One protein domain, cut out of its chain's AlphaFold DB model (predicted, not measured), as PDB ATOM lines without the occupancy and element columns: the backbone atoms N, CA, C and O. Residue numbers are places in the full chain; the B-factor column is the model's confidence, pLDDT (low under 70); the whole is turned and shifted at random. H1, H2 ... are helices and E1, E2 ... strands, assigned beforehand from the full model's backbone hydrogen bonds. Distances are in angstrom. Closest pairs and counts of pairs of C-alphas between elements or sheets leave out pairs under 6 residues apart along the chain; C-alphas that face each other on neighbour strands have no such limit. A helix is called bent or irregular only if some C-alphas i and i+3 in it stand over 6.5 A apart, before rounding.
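This is residues 16 to 174 of the 1165 residues of an uncharacterized protein of Caenorhabditis nigoni (UniProt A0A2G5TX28). A strand pair, E1 and E4, lies in the middle, with the longer helices H6, H7 and H8 to one side and the short helices H1 to H4 to the other. H6 and H7 fold back on each other as a helical hairpin, and the small strand pair E2 and E3 sits at the end of H6 where that helix begins. The printed part has 159 residues, with nine named helices and four named strands in the order H1 H2 H3 H4 H5 E1 E2 H6 H7 E3 H8 E4 H9; the class is mostly helix. E1 and E4 are parallel, E2 and E3 antiparallel. The whole is compact and rounded, with a radius of gyration of the C-alphas of 16.1 A and spans of 44 by 42 by 33 A.

Residues 16 to 28 hold no named element. Find C-alpha 29 at (333.251, 228.522, 385.885), where H1 begins, residues 29 to 33; H2 is 35 to 40, H3 50 to 56, H4 61 to 64 and H5 67 to 73. E1, residues 80 to 84, spans 12.8 A, and E2 is 97 to 99. From C-alpha 100 at (349.077, 234.072, 393.890) H6 runs 20.4 A to residue 113. H7, residues 119 to 131, spans 16.7 A; it is neither bent nor irregular, but only just: C-alphas 128 and 131 are 6.0 A apart. E3 is 141 to 143, H8 144 to 154 with 15.6 A, E4 161 to 165 with 13.0 A, and H9 runs from 167 to C-alpha 172 at (326.913, 238.096, 398.053).

Look first at H1: it only just touches H4, with 3 pairs of C-alphas within 8 A, the closest those of Ser 29 and Leu 64, 5.9 A. H2 and H4 are near each other; H3 touches no helix. H4 and H5 touch only at the corner, Asp 63 to Phe 70, 5.1 A between C-alphas. H5 only just touches residues 105 to 109 of H6, with 3 pairs within 8 A, closest C-alphas Asp 68 and Leu 109, 6.8 A. H6 and H7 touch at a shallow tilt of 15 degrees, opposite ways, closest C-alphas Leu 108 and Ile 123, 6.9 A. H6 and H8 are close but not clearly touching, C-alphas Val 103 and Val 147 being 7.4 A apart. Between E1 and E4, N 82 and O 162 are 2.9 A apart, within hydrogen-bond range; between E2 and E3, N 98 and O 142 are 2.9 A apart, also within range. H9 touches no helix. Every O i to N i+4 pair is within range in H1, H2, H3, H5, H6, H7 and H9, in H8 6 of 7; H4 is too short for one.

The two C-alphas farthest apart, those of Pro 117 and Asp 174, are 47.8 A apart. The printed part has no cut. The link E1 to E2 is long, and residues 132 to 138 stand free. Mean pLDDT of the printed part is 88.4; residues 117, 131 to 136 and 173 to 174 are under 70.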
ATOM      1  N   PHE A  16     341.131 247.806 383.463       94.81
ATOM      2  CA  PHE A  16     340.219 247.603 384.593       94.81
ATOM      3  C   PHE A  16     338.799 247.370 384.072       94.81
ATOM      4  O   PHE A  16     338.337 248.069 383.171       94.81
ATOM      5  N   TYR A  17     338.116 246.364 384.616       94.19
ATOM      6  CA  TYR A  17     336.761 246.002 384.215       94.19
ATOM      7  C   TYR A  17     335.741 246.980 384.810       94.19
ATOM      8  O   TYR A  17     335.536 247.028 386.025       94.19
ATOM      9  N   GLU A  18     335.074 247.740 383.944       90.06
ATOM     10  CA  GLU A  18     333.954 248.606 384.312       90.06
ATOM     11  C   GLU A  18     332.622 247.881 384.075       90.06
ATOM     12  O   GLU A  18     332.287 247.531 382.943       90.06
ATOM     13  N   ILE A  19     331.835 247.691 385.139       83.69
ATOM     14  CA  ILE A  19     330.481 247.131 385.043       83.69
ATOM     15  C   ILE A  19     329.565 248.182 384.402       83.69
ATOM     16  O   ILE A  19     329.204 249.169 385.045       83.69
ATOM     17  N   LYS A  20     329.166 247.970 383.144       87.44
ATOM     18  CA  LYS A  20     328.165 248.805 382.462       87.44
ATOM     19  C   LYS A  20     326.767 248.235 382.698       87.44
ATOM     20  O   LYS A  20     326.568 247.038 382.539       87.44
ATOM     21  N   GLU A  21     325.782 249.091 382.978       80.06
ATOM     22  CA  GLU A  21     324.406 248.681 383.340       80.06
ATOM     23  C   GLU A  21     323.686 247.791 382.301       80.06
ATOM     24  O   GLU A  21     322.706 247.135 382.643       80.06
ATOM     25  N   ASN A  22     324.163 247.755 381.051       83.44
ATOM     26  CA  ASN A  22     323.572 246.990 379.946       83.44
ATOM     27  C   ASN A  22     324.454 245.834 379.430       83.44
ATOM     28  O   ASN A  22     324.075 245.183 378.456       83.44
ATOM     29  N   GLU A  23     325.633 245.593 380.011       83.81
ATOM     30  CA  GLU A  23     326.489 244.458 379.633       83.81
ATOM     31  C   GLU A  23     326.242 243.276 380.577       83.81
ATOM     32  O   GLU A  23     326.084 243.454 381.785       83.81
ATOM     33  N   SER A  24     326.193 242.055 380.034       83.75
ATOM     34  CA  SER A  24     326.091 240.844 380.854       83.75
ATOM     35  C   SER A  24     327.283 240.771 381.818       83.75
ATOM     36  O   SER A  24     328.422 240.910 381.359       83.75
ATOM     37  N   PRO A  25     327.061 240.556 383.130       87.62
ATOM     38  CA  PRO A  25     328.157 240.422 384.083       87.62
ATOM     39  C   PRO A  25     329.003 239.187 383.753       87.62
ATOM     40  O   PRO A  25     328.489 238.213 383.199       87.62
ATOM     41  N   LEU A  26     330.289 239.213 384.121       94.31
ATOM     42  CA  LEU A  26     331.124 238.012 384.042       94.31
ATOM     43  C   LEU A  26     330.549 236.923 384.958       94.31
ATOM     44  O   LEU A  26     330.062 237.213 386.054       94.31
ATOM     45  N   ILE A  27     330.647 235.674 384.513       94.25
ATOM     46  CA  ILE A  27     330.195 234.485 385.246       94.25
ATOM     47  C   ILE A  27     331.429 233.663 385.635       94.25
ATOM     48  O   ILE A  27     332.432 233.680 384.921       94.25
ATOM     49  N   THR A  28     331.392 232.964 386.767       94.88
ATOM     50  CA  THR A  28     332.464 232.057 387.196       94.88
ATOM     51  C   THR A  28     332.242 230.635 386.671       94.88
ATOM     52  O   THR A  28     331.111 230.156 386.585       94.88
ATOM     53  N   SER A  29     333.321 229.927 386.324       95.88
ATOM     54  CA  SER A  29     333.251 228.522 385.885       95.88
ATOM     55  C   SER A  29     332.622 227.599 386.943       95.88
ATOM     56  O   SER A  29     331.858 226.695 386.601       95.88
ATOM     57  N   SER A  30     332.866 227.879 388.228       92.19
ATOM     58  CA  SER A  30     332.246 227.225 389.392       92.19
ATOM     59  C   SER A  30     330.716 227.331 389.391       92.19
ATOM     60  O   SER A  30     330.033 226.337 389.639       92.19
ATOM     61  N   PHE A  31     330.161 228.502 389.059       92.31
ATOM     62  CA  PHE A  31     328.713 228.717 388.978       92.31
ATOM     63  C   PHE A  31     328.055 227.858 387.885       92.31
ATOM     64  O   PHE A  31     326.949 227.355 388.079       92.31
ATOM     65  N   LEU A  32     328.740 227.650 386.754       93.75
ATOM     66  CA  LEU A  32     328.245 226.819 385.646       93.75
ATOM     67  C   LEU A  32     328.351 225.315 385.927       93.75
ATOM     68  O   LEU A  32     327.498 224.544 385.485       93.75
ATOM     69  N   LEU A  33     329.395 224.890 386.645       93.69
ATOM     70  CA  LEU A  33     329.569 223.501 387.071       93.69
ATOM     71  C   LEU A  33     328.599 223.113 388.197       93.69
ATOM     72  O   LEU A  33     328.083 221.992 388.204       93.69
ATOM     73  N   GLY A  34     328.353 224.029 389.136       92.44
ATOM     74  CA  GLY A  34     327.749 223.727 390.432       92.44
ATOM     75  C   GLY A  34     328.766 223.117 391.405       92.44
ATOM     76  O   GLY A  34     329.830 222.640 391.003       92.44
ATOM     77  N   SER A  35     328.454 223.130 392.704       87.19
ATOM     78  CA  SER A  35     329.400 222.721 393.756       87.19
ATOM     79  C   SER A  35     329.830 221.252 393.653       87.19
ATOM     80  O   SER A  35     331.018 220.966 393.726       87.19
ATOM     81  N   GLU A  36     328.885 220.337 393.418       88.81
ATOM     82  CA  GLU A  36     329.132 218.885 393.372       88.81
ATOM     83  C   GLU A  36     330.076 218.480 392.224       88.81
ATOM     84  O   GLU A  36     331.033 217.734 392.426       88.81
ATOM     85  N   GLU A  37     329.863 219.013 391.015       92.56
ATOM     86  CA  GLU A  37     330.750 218.741 389.873       92.56
ATOM     87  C   GLU A  37     332.084 219.490 390.004       92.56
ATOM     88  O   GLU A  37     333.112 218.965 389.581       92.56
ATOM     89  N   SER A  38     332.096 220.679 390.622       90.31
ATOM     90  CA  SER A  38     333.342 221.407 390.905       90.31
ATOM     91  C   SER A  38     334.247 220.616 391.852       90.31
ATOM     92  O   SER A  38     335.434 220.462 391.574       90.31
ATOM     93  N   GLU A  39     333.692 220.056 392.929       88.69
ATOM     94  CA  GLU A  39     334.424 219.213 393.880       88.69
ATOM     95  C   GLU A  39     334.919 217.918 393.213       88.69
ATOM     96  O   GLU A  39     336.115 217.615 393.239       88.69
ATOM     97  N   LYS A  40     334.029 217.207 392.510       91.19
ATOM     98  CA  LYS A  40     334.334 215.966 391.777       91.19
ATOM     99  C   LYS A  40     335.422 216.134 390.710       91.19
ATOM    100  O   LYS A  40     336.249 215.240 390.539       91.19
ATOM    101  N   LEU A  41     335.435 217.256 389.988       91.56
ATOM    102  CA  LEU A  41     336.460 217.574 388.983       91.56
ATOM    103  C   LEU A  41     337.711 218.241 389.587       91.56
ATOM    104  O   LEU A  41     338.655 218.518 388.846       91.56
ATOM    105  N   LYS A  42     337.727 218.515 390.903       92.25
ATOM    106  CA  LYS A  42     338.727 219.353 391.596       92.25
ATOM    107  C   LYS A  42     338.943 220.704 390.890       92.25
ATOM    108  O   LYS A  42     340.077 221.186 390.795       92.25
ATOM    109  N   ALA A  43     337.855 221.269 390.367       94.00
ATOM    110  CA  ALA A  43     337.855 222.365 389.410       94.00
ATOM    111  C   ALA A  43     338.431 223.668 389.984       94.00
ATOM    112  O   ALA A  43     338.333 223.936 391.185       94.00
ATOM    113  N   THR A  44     339.002 224.497 389.107       94.38
ATOM    114  CA  THR A  44     339.453 225.848 389.443       94.38
ATOM    115  C   THR A  44     338.544 226.912 388.837       94.38
ATOM    116  O   THR A  44     338.172 226.877 387.663       94.38
ATOM    117  N   MET A  45     338.178 227.878 389.672       95.25
ATOM    118  CA  MET A  45     337.349 229.014 389.321       95.25
ATOM    119  C   MET A  45     338.119 229.997 388.436       95.25
ATOM    120  O   MET A  45     339.206 230.452 388.789       95.25
ATOM    121  N   PHE A  46     337.507 230.385 387.322       96.44
ATOM    122  CA  PHE A  46     337.933 231.505 386.486       96.44
ATOM    123  C   PHE A  46     336.709 232.247 385.938       96.44
ATOM    124  O   PHE A  46     335.618 231.683 385.846       96.44
ATOM    125  N   TYR A  47     336.880 233.517 385.563       96.56
ATOM    126  CA  TYR A  47     335.805 234.319 384.972       96.56
ATOM    127  C   TYR A  47     335.644 234.076 383.469       96.56
ATOM    128  O   TYR A  47     336.621 233.882 382.740       96.56
ATOM    129  N   MET A  48     334.402 234.150 383.003       96.88
ATOM    130  CA  MET A  48     333.969 234.000 381.615       96.88
ATOM    131  C   MET A  48     333.158 235.227 381.188       96.88
ATOM    132  O   MET A  48     332.268 235.665 381.922       96.88
ATOM    133  N   ASP A  49     333.469 235.782 380.012       95.69
ATOM    134  CA  ASP A  49     332.657 236.826 379.375       95.69
ATOM    135  C   ASP A  49     331.540 236.229 378.495       95.69
ATOM    136  O   ASP A  49     331.424 235.013 378.330       95.69
ATOM    137  N   SER A  50     330.681 237.075 377.921       94.88
ATOM    138  CA  SER A  50     329.579 236.609 377.068       94.88
ATOM    139  C   SER A  50     330.043 235.857 375.812       94.88
ATOM    140  O   SER A  50     329.314 234.997 375.323       94.88
ATOM    141  N   ASN A  51     331.249 236.124 375.307       95.19
ATOM    142  CA  ASN A  51     331.827 235.401 374.176       95.19
ATOM    143  C   ASN A  51     332.373 234.028 374.617       95.19
ATOM    144  O   ASN A  51     332.146 233.036 373.922       95.19
ATOM    145  N   ASP A  52     333.017 233.943 375.787       96.44
ATOM    146  CA  ASP A  52     333.386 232.661 376.405       96.44
ATOM    147  C   ASP A  52     332.155 231.767 376.621       96.44
ATOM    148  O   ASP A  52     332.199 230.582 376.294       96.44
ATOM    149  N   MET A  53     331.047 232.342 377.107       95.06
ATOM    150  CA  MET A  53     329.772 231.635 377.270       95.06
ATOM    151  C   MET A  53     329.275 231.051 375.943       95.06
ATOM    152  O   MET A  53     329.023 229.853 375.878       95.06
ATOM    153  N   THR A  54     329.209 231.853 374.871       94.44
ATOM    154  CA  THR A  54     328.738 231.362 373.558       94.44
ATOM    155  C   THR A  54     329.620 230.271 372.953       94.44
ATOM    156  O   THR A  54     329.112 229.417 372.237       94.44
ATOM    157  N   LYS A  55     330.930 230.262 373.240       93.94
ATOM    158  CA  LYS A  55     331.832 229.183 372.798       93.94
ATOM    159  C   LYS A  55     331.701 227.923 373.660       93.94
ATOM    160  O   LYS A  55     331.935 226.825 373.169       93.94
ATOM    161  N   TYR A  56     331.325 228.071 374.930       92.56
ATOM    162  CA  TYR A  56     331.135 226.953 375.852       92.56
ATOM    163  C   TYR A  56     329.825 226.174 375.632       92.56
ATOM    164  O   TYR A  56     329.760 225.013 376.024       92.56
ATOM    165  N   GLU A  57     328.809 226.738 374.967       84.44
ATOM    166  CA  GLU A  57     327.540 226.028 374.691       84.44
ATOM    167  C   GLU A  57     327.719 224.700 373.916       84.44
ATOM    168  O   GLU A  57     326.856 223.826 373.991       84.44
ATOM    169  N   GLU A  58     328.851 224.518 373.225       76.06
ATOM    170  CA  GLU A  58     329.228 223.294 372.497       76.06
ATOM    171  C   GLU A  58     330.278 222.420 373.236       76.06
ATOM    172  O   GLU A  58     330.673 221.368 372.731       76.06
ATOM    173  N   GLY A  59     330.757 222.846 374.413       80.88
ATOM    174  CA  GLY A  59     331.888 222.250 375.144       80.88
ATOM    175  C   GLY A  59     331.526 221.160 376.166       80.88
ATOM    176  O   GLY A  59     330.363 220.954 376.513       80.88
ATOM    177  N   SER A  60     332.543 220.456 376.686       91.44
ATOM    178  CA  SER A  60     332.362 219.473 377.768       91.44
ATOM    179  C   SER A  60     332.486 220.124 379.150       91.44
ATOM    180  O   SER A  60     333.261 221.068 379.326       91.44
ATOM    181  N   LYS A  61     331.771 219.609 380.164       93.62
ATOM    182  CA  LYS A  61     331.889 220.111 381.551       93.62
ATOM    183  C   LYS A  61     333.326 220.025 382.055       93.62
ATOM    184  O   LYS A  61     333.793 220.898 382.779       93.62
ATOM    185  N   GLU A  62     334.038 218.979 381.658       94.31
ATOM    186  CA  GLU A  62     335.420 218.740 382.038       94.31
ATOM    187  C   GLU A  62     336.359 219.843 381.525       94.31
ATOM    188  O   GLU A  62     337.419 220.045 382.114       94.31
ATOM    189  N   ASP A  63     335.988 220.591 380.479       96.00
ATOM    190  CA  ASP A  63     336.767 221.731 379.985       96.00
ATOM    191  C   ASP A  63     336.608 222.999 380.841       96.00
ATOM    192  O   ASP A  63     337.454 223.887 380.758       96.00
ATOM    193  N   LEU A  64     335.606 223.059 381.729       95.88
ATOM    194  CA  LEU A  64     335.521 224.067 382.797       95.88
ATOM    195  C   LEU A  64     336.397 223.735 384.017       95.88
ATOM    196  O   LEU A  64     336.478 224.549 384.934       95.88
ATOM    197  N   ALA A  65     337.055 222.569 384.059       94.44
ATOM    198  CA  ALA A  65     337.811 222.140 385.239       94.44
ATOM    199  C   ALA A  65     339.023 223.035 385.561       94.44
ATOM    200  O   ALA A  65     339.436 223.088 386.713       94.44
ATOM    201  N   CYS A  66     339.602 223.744 384.587       95.06
ATOM    202  CA  CYS A  66     340.583 224.801 384.849       95.06
ATOM    203  C   CYS A  66     340.729 225.760 383.663       95.06
ATOM    204  O   CYS A  66     340.366 225.429 382.529       95.06
ATOM    205  N   LEU A  67     341.317 226.935 383.910       96.38
ATOM    206  CA  LEU A  67     341.493 227.968 382.886       96.38
ATOM    207  C   LEU A  67     342.371 227.477 381.725       96.38
ATOM    208  O   LEU A  67     342.070 227.745 380.565       96.38
ATOM    209  N   ASP A  68     343.427 226.718 382.027       94.69
ATOM    210  CA  ASP A  68     344.326 226.136 381.022       94.69
ATOM    211  C   ASP A  68     343.596 225.212 380.040       94.69
ATOM    212  O   ASP A  68     343.797 225.303 378.827       94.69
ATOM    213  N   ARG A  69     342.711 224.355 380.554       95.38
ATOM    214  CA  ARG A  69     341.935 223.432 379.730       95.38
ATOM    215  C   ARG A  69     340.877 224.164 378.909       95.38
ATOM    216  O   ARG A  69     340.744 223.882 377.720       95.38
ATOM    217  N   PHE A  70     340.207 225.151 379.499       97.19
ATOM    218  CA  PHE A  70     339.241 225.987 378.790       97.19
ATOM    219  C   PHE A  70     339.879 226.751 377.619       97.19
ATOM    220  O   PHE A  70     339.340 226.762 376.511       97.19
ATOM    221  N   VAL A  71     341.057 227.349 377.830       96.44
ATOM    222  CA  VAL A  71     341.797 228.059 376.772       96.44
ATOM    223  C   VAL A  71     342.236 227.099 375.663       96.44
ATOM    224  O   VAL A  71     342.104 227.424 374.487       96.44
ATOM    225  N   LYS A  72     342.715 225.898 376.010       95.12
ATOM    226  CA  LYS A  72     343.147 224.893 375.020       95.12
ATOM    227  C   LYS A  72     341.999 224.324 374.186       95.12
ATOM    228  O   LYS A  72     342.179 224.131 372.986       95.12
ATOM    229  N   ASN A  73     340.859 224.034 374.815       95.75
ATOM    230  CA  ASN A  73     339.808 223.211 374.214       95.75
ATOM    231  C   ASN A  73     338.592 224.015 373.723       95.75
ATOM    232  O   ASN A  73     337.921 223.564 372.800       95.75
ATOM    233  N   VAL A  74     338.307 225.185 374.314       96.31
ATOM    234  CA  VAL A  74     337.067 225.952 374.072       96.31
ATOM    235  C   VAL A  74     337.345 227.330 373.469       96.31
ATOM    236  O   VAL A  74     336.758 227.691 372.448       96.31
ATOM    237  N   ASN A  75     338.240 228.125 374.068       96.12
ATOM    238  CA  ASN A  75     338.535 229.476 373.578       96.12
ATOM    239  C   ASN A  75     340.031 229.848 373.653       96.12
ATOM    240  O   ASN A  75     340.455 230.470 374.630       96.12
ATOM    241  N   PRO A  76     340.819 229.564 372.596       94.44
ATOM    242  CA  PRO A  76     342.219 229.988 372.506       94.44
ATOM    243  C   PRO A  76     342.417 231.511 372.549       94.44
ATOM    244  O   PRO A  76     343.429 231.982 373.056       94.44
ATOM    245  N   ASP A  77     341.428 232.280 372.079       94.56
ATOM    246  CA  ASP A  77     341.437 233.752 372.045       94.56
ATOM    247  C   ASP A  77     340.771 234.379 373.291       94.56
ATOM    248  O   ASP A  77     340.212 235.481 373.235       94.56
ATOM    249  N   LYS A  78     340.741 233.654 374.415       95.50
ATOM    250  CA  LYS A  78     340.114 234.115 375.659       95.50
ATOM    251  C   LYS A  78     340.785 235.377 376.204       95.50
ATOM    252  O   LYS A  78     342.007 235.468 376.296       95.50
ATOM    253  N   LYS A  79     339.965 236.326 376.664       95.62
ATOM    254  CA  LYS A  79     340.430 237.448 377.489       95.62
ATOM    255  C   LYS A  79     340.698 236.971 378.910       95.62
ATOM    256  O   LYS A  79     339.861 236.307 379.522       95.62
ATOM    257  N   PHE A  80     341.850 237.347 379.451       97.38
ATOM    258  CA  PHE A  80     342.226 236.978 380.808       97.38
ATOM    259  C   PHE A  80     341.680 237.991 381.811       97.38
ATOM    260  O   PHE A  80     341.967 239.185 381.725       97.38
ATOM    261  N   TYR A  81     340.908 237.496 382.773       97.50
ATOM    262  CA  TYR A  81     340.305 238.282 383.842       97.50
ATOM    263  C   TYR A  81     340.970 237.920 385.167       97.50
ATOM    264  O   TYR A  81     340.833 236.790 385.633       97.50
ATOM    265  N   LEU A  82     341.697 238.866 385.760       97.31
ATOM    266  CA  LEU A  82     342.389 238.681 387.035       97.31
ATOM    267  C   LEU A  82     341.571 239.303 388.172       97.31
ATOM    268  O   LEU A  82     341.222 240.483 388.115       97.31
ATOM    269  N   ARG A  83     341.277 238.520 389.211       96.00
ATOM    270  CA  ARG A  83     340.417 238.938 390.319       96.00
ATOM    271  C   ARG A  83     341.154 239.798 391.343       96.00
ATOM    272  O   ARG A  83     342.037 239.327 392.056       96.00
ATOM    273  N   GLN A  84     340.734 241.050 391.460       95.88
ATOM    274  CA  GLN A  84     341.085 241.929 392.564       95.88
ATOM    275  C   GLN A  84     340.224 241.601 393.787       95.88
ATOM    276  O   GLN A  84     338.995 241.702 393.748       95.88
ATOM    277  N   LEU A  85     340.889 241.275 394.895       93.81
ATOM    278  CA  LEU A  85     340.250 241.010 396.179       93.81
ATOM    279  C   LEU A  85     339.654 242.286 396.803       93.81
ATOM    280  O   LEU A  85     340.122 243.396 396.515       93.81
ATOM    281  N   PRO A  86     338.643 242.160 397.685       89.81
ATOM    282  CA  PRO A  86     337.986 243.310 398.300       89.81
ATOM    283  C   PRO A  86     338.943 244.164 399.145       89.81
ATOM    284  O   PRO A  86     339.410 243.740 400.201       89.81
ATOM    285  N   ILE A  87     339.190 245.410 398.729       87.38
ATOM    286  CA  ILE A  87     339.963 246.367 399.535       87.38
ATOM    287  C   ILE A  87     339.079 246.874 400.675       87.38
ATOM    288  O   ILE A  87     338.083 247.567 400.454       87.38
ATOM    289  N   LEU A  88     339.453 246.549 401.909       81.50
ATOM    290  CA  LEU A  88     338.703 246.955 403.091       81.50
ATOM    291  C   LEU A  88     338.978 248.418 403.459       81.50
ATOM    292  O   LEU A  88     340.102 248.920 403.358       81.50
ATOM    293  N   ARG A  89     337.963 249.120 403.980       74.75
ATOM    294  CA  ARG A  89     338.168 250.471 404.531       74.75
ATOM    295  C   ARG A  89     339.065 250.480 405.770       74.75
ATOM    296  O   ARG A  89     339.793 251.451 405.943       74.75
ATOM    297  N   SER A  90     339.118 249.378 406.515       71.38
ATOM    298  CA  SER A  90     340.046 249.157 407.629       71.38
ATOM    299  C   SER A  90     341.491 248.843 407.219       71.38
ATOM    300  O   SER A  90     342.367 248.909 408.070       71.38
ATOM    301  N   MET A  91     341.803 248.510 405.960       79.19
ATOM    302  CA  MET A  91     343.207 248.309 405.559       79.19
ATOM    303  C   MET A  91     343.974 249.632 405.559       79.19
ATOM    304  O   MET A  91     343.487 250.625 405.023       79.19
ATOM    305  N   THR A  92     345.180 249.647 406.116       78.75
ATOM    306  CA  THR A  92     346.095 250.795 406.030       78.75
ATOM    307  C   THR A  92     346.515 251.032 404.579       78.75
ATOM    308  O   THR A  92     346.374 252.139 404.064       78.75
ATOM    309  N   ASP A  93     346.931 249.973 403.883       79.25
ATOM    310  CA  ASP A  93     347.236 250.000 402.460       79.25
ATOM    311  C   ASP A  93     345.964 249.857 401.605       79.25
ATOM    312  O   ASP A  93     345.285 248.833 401.581       79.25
ATOM    313  N   LYS A  94     345.642 250.890 400.820       85.44
ATOM    314  CA  LYS A  94     344.596 250.811 399.778       85.44
ATOM    315  C   LYS A  94     345.098 250.145 398.494       85.44
ATOM    316  O   LYS A  94     344.622 250.459 397.405       85.44
ATOM    317  N   GLU A  95     346.081 249.257 398.611       90.31
ATOM    318  CA  GLU A  95     346.686 248.576 397.473       90.31
ATOM    319  C   GLU A  95     345.831 247.366 397.048       90.31
ATOM    320  O   GLU A  95     345.441 246.563 397.901       90.31
ATOM    321  N   PRO A  96     345.514 247.206 395.747       93.19
ATOM    322  CA  PRO A  96     344.821 246.021 395.252       93.19
ATOM    323  C   PRO A  96     345.622 244.742 395.510       93.19
ATOM    324  O   PRO A  96     346.841 244.714 395.333       93.19
ATOM    325  N   ARG A  97     344.915 243.679 395.904       94.38
ATOM    326  CA  ARG A  97     345.480 242.365 396.235       94.38
ATOM    327  C   ARG A  97     344.886 241.286 395.331       94.38
ATOM    328  O   ARG A  97     343.732 241.400 394.925       94.38
ATOM    329  N   PHE A  98     345.665 240.249 395.049       95.56
ATOM    330  CA  PHE A  98     345.356 239.181 394.091       95.56
ATOM    331  C   PHE A  98     345.780 237.822 394.656       95.56
ATOM    332  O   PHE A  98     346.774 237.752 395.378       95.56
ATOM    333  N   PHE A  99     345.087 236.736 394.309       94.88
ATOM    334  CA  PHE A  99     345.537 235.386 394.673       94.88
ATOM    335  C   PHE A  99     346.771 234.973 393.861       94.88
ATOM    336  O   PHE A  99     346.743 235.013 392.629       94.88
ATOM    337  N   LEU A 100     347.827 234.499 394.534       93.00
ATOM    338  CA  LEU A 100     349.077 234.072 393.890       93.00
ATOM    339  C   LEU A 100     348.824 233.034 392.785       93.00
ATOM    340  O   LEU A 100     349.290 233.206 391.662       93.00
ATOM    341  N   LYS A 101     348.042 231.986 393.083       91.94
ATOM    342  CA  LYS A 101     347.751 230.900 392.129       91.94
ATOM    343  C   LYS A 101     346.974 231.384 390.889       91.94
ATOM    344  O   LYS A 101     347.241 230.886 389.802       91.94
ATOM    345  N   GLU A 102     346.082 232.371 391.015       94.69
ATOM    346  CA  GLU A 102     345.352 232.950 389.868       94.69
ATOM    347  C   GLU A 102     346.266 233.809 388.983       94.69
ATOM    348  O   GLU A 102     346.248 233.679 387.757       94.69
ATOM    349  N   VAL A 103     347.117 234.643 389.601       95.56
ATOM    350  CA  VAL A 103     348.138 235.423 388.881       95.56
ATOM    351  C   VAL A 103     349.059 234.486 388.101       95.56
ATOM    352  O   VAL A 103     349.301 234.726 386.921       95.56
ATOM    353  N   PHE A 104     349.543 233.411 388.734       92.56
ATOM    354  CA  PHE A 104     350.448 232.452 388.100       92.56
ATOM    355  C   PHE A 104     349.782 231.625 386.994       92.56
ATOM    356  O   PHE A 104     350.410 231.407 385.963       92.56
ATOM    357  N   GLU A 105     348.518 231.218 387.142       92.81
ATOM    358  CA  GLU A 105     347.778 230.497 386.094       92.81
ATOM    359  C   GLU A 105     347.625 231.348 384.819       92.81
ATOM    360  O   GLU A 105     347.956 230.887 383.724       92.81
ATOM    361  N   ILE A 106     347.233 232.620 384.956       96.06
ATOM    362  CA  ILE A 106     347.151 233.574 383.833       96.06
ATOM    363  C   ILE A 106     348.543 233.874 383.257       96.06
ATOM    364  O   ILE A 106     348.734 233.846 382.039       96.06
ATOM    365  N   TYR A 107     349.524 234.140 384.121       94.06
ATOM    366  CA  TYR A 107     350.905 234.433 383.737       94.06
ATOM    367  C   TYR A 107     351.514 233.299 382.903       94.06
ATOM    368  O   TYR A 107     352.050 233.563 381.831       94.06
ATOM    369  N   LEU A 108     351.383 232.038 383.336       92.19
ATOM    370  CA  LEU A 108     351.910 230.874 382.616       92.19
ATOM    371  C   LEU A 108     351.217 230.667 381.262       92.19
ATOM    372  O   LEU A 108     351.885 230.316 380.286       92.19
ATOM    373  N   LEU A 109     349.907 230.918 381.170       93.69
ATOM    374  CA  LEU A 109     349.176 230.840 379.902       93.69
ATOM    375  C   LEU A 109     349.658 231.890 378.902       93.69
ATOM    376  O   LEU A 109     349.997 231.537 377.773       93.69
ATOM    377  N   LEU A 110     349.782 233.148 379.329       93.62
ATOM    378  CA  LEU A 110     350.336 234.221 378.500       93.62
ATOM    379  C   LEU A 110     351.784 233.932 378.099       93.62
ATOM    380  O   LEU A 110     352.140 234.079 376.929       93.62
ATOM    381  N   LEU A 111     352.606 233.452 379.034       90.44
ATOM    382  CA  LEU A 111     354.004 233.113 378.791       90.44
ATOM    383  C   LEU A 111     354.129 232.046 377.688       90.44
ATOM    384  O   LEU A 111     354.912 232.220 376.761       90.44
ATOM    385  N   ARG A 112     353.289 231.001 377.695       88.81
ATOM    386  CA  ARG A 112     353.265 229.962 376.643       88.81
ATOM    387  C   ARG A 112     352.888 230.479 375.245       88.81
ATOM    388  O   ARG A 112     353.210 229.805 374.270       88.81
ATOM    389  N   THR A 113     352.250 231.648 375.117       86.44
ATOM    390  CA  THR A 113     351.968 232.266 373.802       86.44
ATOM    391  C   THR A 113     353.169 233.012 373.202       86.44
ATOM    392  O   THR A 113     353.169 233.314 372.006       86.44
ATOM    393  N   LEU A 114     354.214 233.298 373.991       85.44
ATOM    394  CA  LEU A 114     355.378 234.053 373.527       85.44
ATOM    395  C   LEU A 114     356.387 233.153 372.782       85.44
ATOM    396  O   LEU A 114     356.827 232.134 373.322       85.44
ATOM    397  N   PRO A 115     356.845 233.533 371.571       79.38
ATOM    398  CA  PRO A 115     357.731 232.711 370.741       79.38
ATOM    399  C   PRO A 115     359.208 232.801 371.182       79.38
ATOM    400  O   PRO A 115     360.076 233.210 370.407       79.38
ATOM    401  N   TYR A 116     359.515 232.450 372.438       75.12
ATOM    402  CA  TYR A 116     360.857 232.595 373.022       75.12
ATOM    403  C   TYR A 116     361.552 231.236 373.292       75.12
ATOM    404  O   TYR A 116     361.116 230.493 374.171       75.12
ATOM    405  N   PRO A 117     362.671 230.891 372.616       60.81
ATOM    406  CA  PRO A 117     363.272 229.544 372.687       60.81
ATOM    407  C   PRO A 117     363.864 229.075 374.031       60.81
ATOM    408  O   PRO A 117     364.321 227.941 374.107       60.81
ATOM    409  N   GLY A 118     363.890 229.911 375.076       70.81
ATOM    410  CA  GLY A 118     364.389 229.555 376.420       70.81
ATOM    411  C   GLY A 118     363.307 229.501 377.505       70.81
ATOM    412  O   GLY A 118     363.616 229.483 378.693       70.81
ATOM    413  N   LEU A 119     362.031 229.564 377.117       72.56
ATOM    414  CA  LEU A 119     360.928 229.812 378.049       72.56
ATOM    415  C   LEU A 119     360.480 228.566 378.824       72.56
ATOM    416  O   LEU A 119     360.046 228.679 379.964       72.56
ATOM    417  N   SER A 120     360.631 227.385 378.217       73.19
ATOM    418  CA  SER A 120     360.189 226.097 378.772       73.19
ATOM    419  C   SER A 120     360.869 225.744 380.103       73.19
ATOM    420  O   SER A 120     360.215 225.230 381.003       73.19
ATOM    421  N   GLU A 121     362.155 226.070 380.269       78.31
ATOM    422  CA  GLU A 121     362.884 225.796 381.518       78.31
ATOM    423  C   GLU A 121     362.407 226.697 382.662       78.31
ATOM    424  O   GLU A 121     362.119 226.206 383.749       78.31
ATOM    425  N   LYS A 122     362.222 228.000 382.403       72.88
ATOM    426  CA  LYS A 122     361.656 228.927 383.395       72.88
ATOM    427  C   LYS A 122     360.209 228.595 383.748       72.88
ATOM    428  O   LYS A 122     359.838 228.699 384.909       72.88
ATOM    429  N   ILE A 123     359.393 228.214 382.761       77.19
ATOM    430  CA  ILE A 123     358.014 227.756 382.987       77.19
ATOM    431  C   ILE A 123     358.016 226.587 383.974       77.19
ATOM    432  O   ILE A 123     357.317 226.669 384.977       77.19
ATOM    433  N   LYS A 124     358.865 225.574 383.752       79.25
ATOM    434  CA  LYS A 124     359.006 224.436 384.671       79.25
ATOM    435  C   LYS A 124     359.482 224.850 386.061       79.25
ATOM    436  O   LYS A 124     358.862 224.446 387.031       79.25
ATOM    437  N   GLU A 125     360.501 225.707 386.167       79.56
ATOM    438  CA  GLU A 125     360.981 226.215 387.465       79.56
ATOM    439  C   GLU A 125     359.857 226.910 388.262       79.56
ATOM    440  O   GLU A 125     359.731 226.711 389.470       79.56
ATOM    441  N   TYR A 126     359.003 227.700 387.599       71.62
ATOM    442  CA  TYR A 126     357.858 228.350 388.246       71.62
ATOM    443  C   TYR A 126     356.694 227.391 388.541       71.62
ATOM    444  O   TYR A 126     356.071 227.515 389.596       71.62
ATOM    445  N   GLU A 127     356.398 226.437 387.655       76.62
ATOM    446  CA  GLU A 127     355.394 225.389 387.882       76.62
ATOM    447  C   GLU A 127     355.789 224.517 389.089       76.62
ATOM    448  O   GLU A 127     355.011 224.397 390.037       76.62
ATOM    449  N   GLU A 128     357.028 224.024 389.131       77.31
ATOM    450  CA  GLU A 128     357.578 223.240 390.245       77.31
ATOM    451  C   GLU A 128     357.608 224.033 391.559       77.31
ATOM    452  O   GLU A 128     357.273 223.501 392.614       77.31
ATOM    453  N   LYS A 129     357.963 225.323 391.525       77.56
ATOM    454  CA  LYS A 129     358.103 226.128 392.748       77.56
ATOM    455  C   LYS A 129     356.786 226.665 393.314       77.56
ATOM    456  O   LYS A 129     356.696 226.874 394.523       77.56
ATOM    457  N   VAL A 130     355.801 226.968 392.464       71.00
ATOM    458  CA  VAL A 130     354.564 227.664 392.869       71.00
ATOM    459  C   VAL A 130     353.344 226.756 392.769       71.00
ATOM    460  O   VAL A 130     352.559 226.692 393.716       71.00
ATOM    461  N   MET A 131     353.181 226.026 391.662       68.62
ATOM    462  CA  MET A 131     351.998 225.183 391.439       68.62
ATOM    463  C   MET A 131     352.094 223.844 392.174       68.62
ATOM    464  O   MET A 131     351.078 223.396 392.700       68.62
ATOM    465  N   ASN A 132     353.298 223.270 392.284       68.69
ATOM    466  CA  ASN A 132     353.554 222.041 393.047       68.69
ATOM    467  C   ASN A 132     353.908 222.305 394.523       68.69
ATOM    468  O   ASN A 132     354.267 221.378 395.243       68.69
ATOM    469  N   SER A 133     353.820 223.553 395.002       62.53
ATOM    470  CA  SER A 133     353.928 223.800 396.444       62.53
ATOM    471  C   SER A 133     352.756 223.113 397.166       62.53
ATOM    472  O   SER A 133     351.615 223.261 396.703       62.53
ATOM    473  N   PRO A 134     352.999 222.365 398.267       62.41
ATOM    474  CA  PRO A 134     351.941 221.654 398.979       62.41
ATOM    475  C   PRO A 134     350.842 222.635 399.373       62.41
ATOM    476  O   PRO A 134     351.112 223.806 399.666       62.41
ATOM    477  N   GLU A 135     349.590 222.184 399.304       60.84
ATOM    478  CA  GLU A 135     348.432 223.073 399.288       60.84
ATOM    479  C   GLU A 135     348.236 223.764 400.644       60.84
ATOM    480  O   GLU A 135     347.544 223.279 401.535       60.84
ATOM    481  N   ARG A 136     348.889 224.922 400.798       65.25
ATOM    482  CA  ARG A 136     348.856 225.729 402.016       65.25
ATOM    483  C   ARG A 136     347.412 226.027 402.406       65.25
ATOM    484  O   ARG A 136     346.655 226.588 401.619       65.25
ATOM    485  N   ILE A 137     347.100 225.751 403.673       72.69
ATOM    486  CA  ILE A 137     345.815 226.062 404.325       72.69
ATOM    487  C   ILE A 137     345.433 227.543 404.139       72.69
ATOM    488  O   ILE A 137     344.255 227.881 404.067       72.69
ATOM    489  N   VAL A 138     346.429 228.431 404.042       79.31
ATOM    490  CA  VAL A 138     346.255 229.848 403.708       79.31
ATOM    491  C   VAL A 138     346.809 230.119 402.303       79.31
ATOM    492  O   VAL A 138     348.001 229.898 402.081       79.31
ATOM    493  N   PRO A 139     345.997 230.631 401.362       83.50
ATOM    494  CA  PRO A 139     346.459 231.013 400.038       83.50
ATOM    495  C   PRO A 139     347.304 232.288 400.099       83.50
ATOM    496  O   PRO A 139     346.900 233.304 400.669       83.50
ATOM    497  N   ASP A 140     348.470 232.239 399.459       89.19
ATOM    498  CA  ASP A 140     349.350 233.392 399.301       89.19
ATOM    499  C   ASP A 140     348.702 234.472 398.411       89.19
ATOM    500  O   ASP A 140     348.004 234.178 397.431       89.19
ATOM    501  N   ILE A 141     348.968 235.740 398.736       92.62
ATOM    502  CA  ILE A 141     348.447 236.916 398.027       92.62
ATOM    503  C   ILE A 141     349.580 237.813 397.519       92.62
ATOM    504  O   ILE A 141     350.624 237.930 398.157       92.62
ATOM    505  N   LEU A 142     349.350 238.473 396.385       93.44
ATOM    506  CA  LEU A 142     350.240 239.469 395.785       93.44
ATOM    507  C   LEU A 142     349.594 240.854 395.784       93.44
ATOM    508  O   LEU A 142     348.373 240.968 395.655       93.44
ATOM    509  N   THR A 143     350.408 241.903 395.870       94.44
ATOM    510  CA  THR A 143     349.975 243.290 395.645       94.44
ATOM    511  C   THR A 143     349.969 243.648 394.155       94.44
ATOM    512  O   THR A 143     350.611 242.981 393.340       94.44
ATOM    513  N   LEU A 144     349.290 244.736 393.772       95.12
ATOM    514  CA  LEU A 144     349.349 245.255 392.399       95.12
ATOM    515  C   LEU A 144     350.783 245.587 391.971       95.12
ATOM    516  O   LEU A 144     351.133 245.382 390.805       95.12
ATOM    517  N   LYS A 145     351.623 246.080 392.883       95.00
ATOM    518  CA  LYS A 145     353.043 246.304 392.610       95.00
ATOM    519  C   LYS A 145     353.776 245.003 392.265       95.00
ATOM    520  O   LYS A 145     354.483 244.982 391.258       95.00
ATOM    521  N   ASP A 146     353.572 243.932 393.029       94.75
ATOM    522  CA  ASP A 146     354.220 242.634 392.770       94.75
ATOM    523  C   ASP A 146     353.772 242.042 391.424       94.75
ATOM    524  O   ASP A 146     354.588 241.537 390.653       94.75
ATOM    525  N   VAL A 147     352.477 242.161 391.100       95.94
ATOM    526  CA  VAL A 147     351.920 241.718 389.811       95.94
ATOM    527  C   VAL A 147     352.488 242.540 388.643       95.94
ATOM    528  O   VAL A 147     352.827 241.970 387.606       95.94
ATOM    529  N   ASN A 148     352.667 243.859 388.798       95.06
ATOM    530  CA  ASN A 148     353.353 244.675 387.787       95.06
ATOM    531  C   ASN A 148     354.811 244.231 387.590       95.06
ATOM    532  O   ASN A 148     355.228 244.040 386.450       95.06
ATOM    533  N   GLU A 149     355.569 244.032 388.672       94.19
ATOM    534  CA  GLU A 149     356.977 243.618 388.605       94.19
ATOM    535  C   GLU A 149     357.138 242.239 387.939       94.19
ATOM    536  O   GLU A 149     358.028 242.054 387.101       94.19
ATOM    537  N   LEU A 150     356.234 241.292 388.216       93.38
ATOM    538  CA  LEU A 150     356.199 239.970 387.581       93.38
ATOM    539  C   LEU A 150     355.973 240.048 386.058       93.38
ATOM    540  O   LEU A 150     356.671 239.380 385.290       93.38
ATOM    541  N   PHE A 151     355.028 240.877 385.609       94.06
ATOM    542  CA  PHE A 151     354.717 241.035 384.183       94.06
ATOM    543  C   PHE A 151     355.817 241.815 383.439       94.06
ATOM    544  O   PHE A 151     356.254 241.391 382.367       94.06
ATOM    545  N   GLU A 152     356.322 242.906 384.025       92.31
ATOM    546  CA  GLU A 152     357.372 243.747 383.430       92.31
ATOM    547  C   GLU A 152     358.720 243.025 383.324       92.31
ATOM    548  O   GLU A 152     359.375 243.100 382.283       92.31
ATOM    549  N   SER A 153     359.126 242.280 384.360       88.56
ATOM    550  CA  SER A 153     360.370 241.488 384.340       88.56
ATOM    551  C   SER A 153     360.360 240.361 383.300       88.56
ATOM    552  O   SER A 153     361.423 239.905 382.869       88.56
ATOM    553  N   SER A 154     359.166 239.959 382.861       87.12
ATOM    554  CA  SER A 154     358.933 238.875 381.902       87.12
ATOM    555  C   SER A 154     358.583 239.369 380.495       87.12
ATOM    556  O   SER A 154     358.504 238.565 379.568       87.12
ATOM    557  N   GLY A 155     358.399 240.682 380.312       90.00
ATOM    558  CA  GLY A 155     358.029 241.286 379.029       90.00
ATOM    559  C   GLY A 155     356.624 240.920 378.541       90.00
ATOM    560  O   GLY A 155     356.379 240.969 377.336       90.00
ATOM    561  N   ILE A 156     355.717 240.538 379.446       92.75
ATOM    562  CA  ILE A 156     354.318 240.238 379.113       92.75
ATOM    563  C   ILE A 156     353.545 241.553 378.994       92.75
ATOM    564  O   ILE A 156     353.625 242.413 379.873       92.75
ATOM    565  N   ASP A 157     352.765 241.701 377.922       93.69
ATOM    566  CA  ASP A 157     351.893 242.859 377.748       93.69
ATOM    567  C   ASP A 157     350.748 242.838 378.779       93.69
ATOM    568  O   ASP A 157     349.830 242.017 378.706       93.69
ATOM    569  N   LYS A 158     350.789 243.778 379.731       95.44
ATOM    570  CA  LYS A 158     349.754 243.970 380.759       95.44
ATOM    571  C   LYS A 158     348.371 244.268 380.170       95.44
ATOM    572  O   LYS A 158     347.368 243.946 380.799       95.44
ATOM    573  N   GLY A 159     348.308 244.797 378.946       95.12
ATOM    574  CA  GLY A 159     347.061 245.047 378.225       95.12
ATOM    575  C   GLY A 159     346.282 243.780 377.845       95.12
ATOM    576  O   GLY A 159     345.120 243.902 377.464       95.12
ATOM    577  N   LEU A 160     346.880 242.587 377.965       95.00
ATOM    578  CA  LEU A 160     346.221 241.291 377.737       95.00
ATOM    579  C   LEU A 160     345.410 240.794 378.946       95.00
ATOM    580  O   LEU A 160     344.631 239.847 378.812       95.00
ATOM    581  N   VAL A 161     345.577 241.422 380.117       97.44
ATOM    582  CA  VAL A 161     344.867 241.076 381.355       97.44
ATOM    583  C   VAL A 161     343.962 242.227 381.774       97.44
ATOM    584  O   VAL A 161     344.388 243.378 381.888       97.44
ATOM    585  N   THR A 162     342.703 241.897 382.045       97.56
ATOM    586  CA  THR A 162     341.729 242.811 382.638       97.56
ATOM    587  C   THR A 162     341.590 242.501 384.125       97.56
ATOM    588  O   THR A 162     341.159 241.413 384.500       97.56
ATOM    589  N   ILE A 163     341.938 243.450 384.988       97.62
ATOM    590  CA  ILE A 163     341.660 243.379 386.421       97.62
ATOM    591  C   ILE A 163     340.159 243.592 386.631       97.62
ATOM    592  O   ILE A 163     339.615 244.628 386.252       97.62
ATOM    593  N   THR A 164     339.488 242.623 387.246       95.56
ATOM    594  CA  THR A 164     338.074 242.706 387.635       95.56
ATOM    595  C   THR A 164     337.948 242.700 389.154       95.56
ATOM    596  O   THR A 164     338.694 241.964 389.801       95.56
ATOM    597  N   PRO A 165     337.020 243.462 389.764       93.38
ATOM    598  CA  PRO A 165     336.661 243.216 391.156       93.38
ATOM    599  C   PRO A 165     336.136 241.784 391.327       93.38
ATOM    600  O   PRO A 165     335.650 241.174 390.371       93.38
ATOM    601  N   ASP A 166     336.199 241.267 392.551       92.69
ATOM    602  CA  ASP A 166     335.549 240.012 392.917       92.69
ATOM    603  C   ASP A 166     334.018 240.121 392.769       92.69
ATOM    604  O   ASP A 166     333.333 240.761 393.570       92.69
ATOM    605  N   ILE A 167     333.488 239.524 391.700       88.94
ATOM    606  CA  ILE A 167     332.064 239.577 391.353       88.94
ATOM    607  C   ILE A 167     331.224 238.684 392.272       88.94
ATOM    608  O   ILE A 167     330.102 239.068 392.591       88.94
ATOM    609  N   GLU A 168     331.750 237.551 392.750       86.31
ATOM    610  CA  GLU A 168     331.016 236.699 393.695       86.31
ATOM    611  C   GLU A 168     330.862 237.427 395.033       86.31
ATOM    612  O   GLU A 168     329.753 237.511 395.556       86.31
ATOM    613  N   TYR A 169     331.927 238.073 395.521       86.94
ATOM    614  CA  TYR A 169     331.859 238.957 396.687       86.94
ATOM    615  C   TYR A 169     330.921 240.150 396.468       86.94
ATOM    616  O   TYR A 169     330.167 240.511 397.365       86.94
ATOM    617  N   LEU A 170     330.936 240.790 395.291       83.50
ATOM    618  CA  LEU A 170     330.023 241.906 395.002       83.50
ATOM    619  C   LEU A 170     328.547 241.481 394.955       83.50
ATOM    620  O   LEU A 170     327.691 242.302 395.276       83.50
ATOM    621  N   GLN A 171     328.252 240.242 394.555       79.19
ATOM    622  CA  GLN A 171     326.894 239.692 394.529       79.19
ATOM    623  C   GLN A 171     326.424 239.262 395.924       79.19
ATOM    624  O   GLN A 171     325.310 239.604 396.319       79.19
ATOM    625  N   THR A 172     327.257 238.549 396.691       72.50
ATOM    626  CA  THR A 172     326.913 238.096 398.053       72.50
ATOM    627  C   THR A 172     326.888 239.241 399.064       72.50
ATOM    628  O   THR A 172     326.065 239.237 399.977       72.50
ATOM    629  N   ASN A 173     327.733 240.257 398.874       68.62
ATOM    630  CA  ASN A 173     327.793 241.460 399.700       68.62
ATOM    631  C   ASN A 173     327.043 242.658 399.081       68.62
ATOM    632  O   ASN A 173     327.360 243.816 399.381       68.62
ATOM    633  N   ASP A 174     326.040 242.430 398.219       65.81
ATOM    634  CA  ASP A 174     325.125 243.514 397.858       65.81
ATOM    635  C   ASP A 174     324.223 243.843 399.053       65.81
ATOM    636  O   ASP A 174     323.131 243.301 399.233       65.81
TER     637      ASP A 174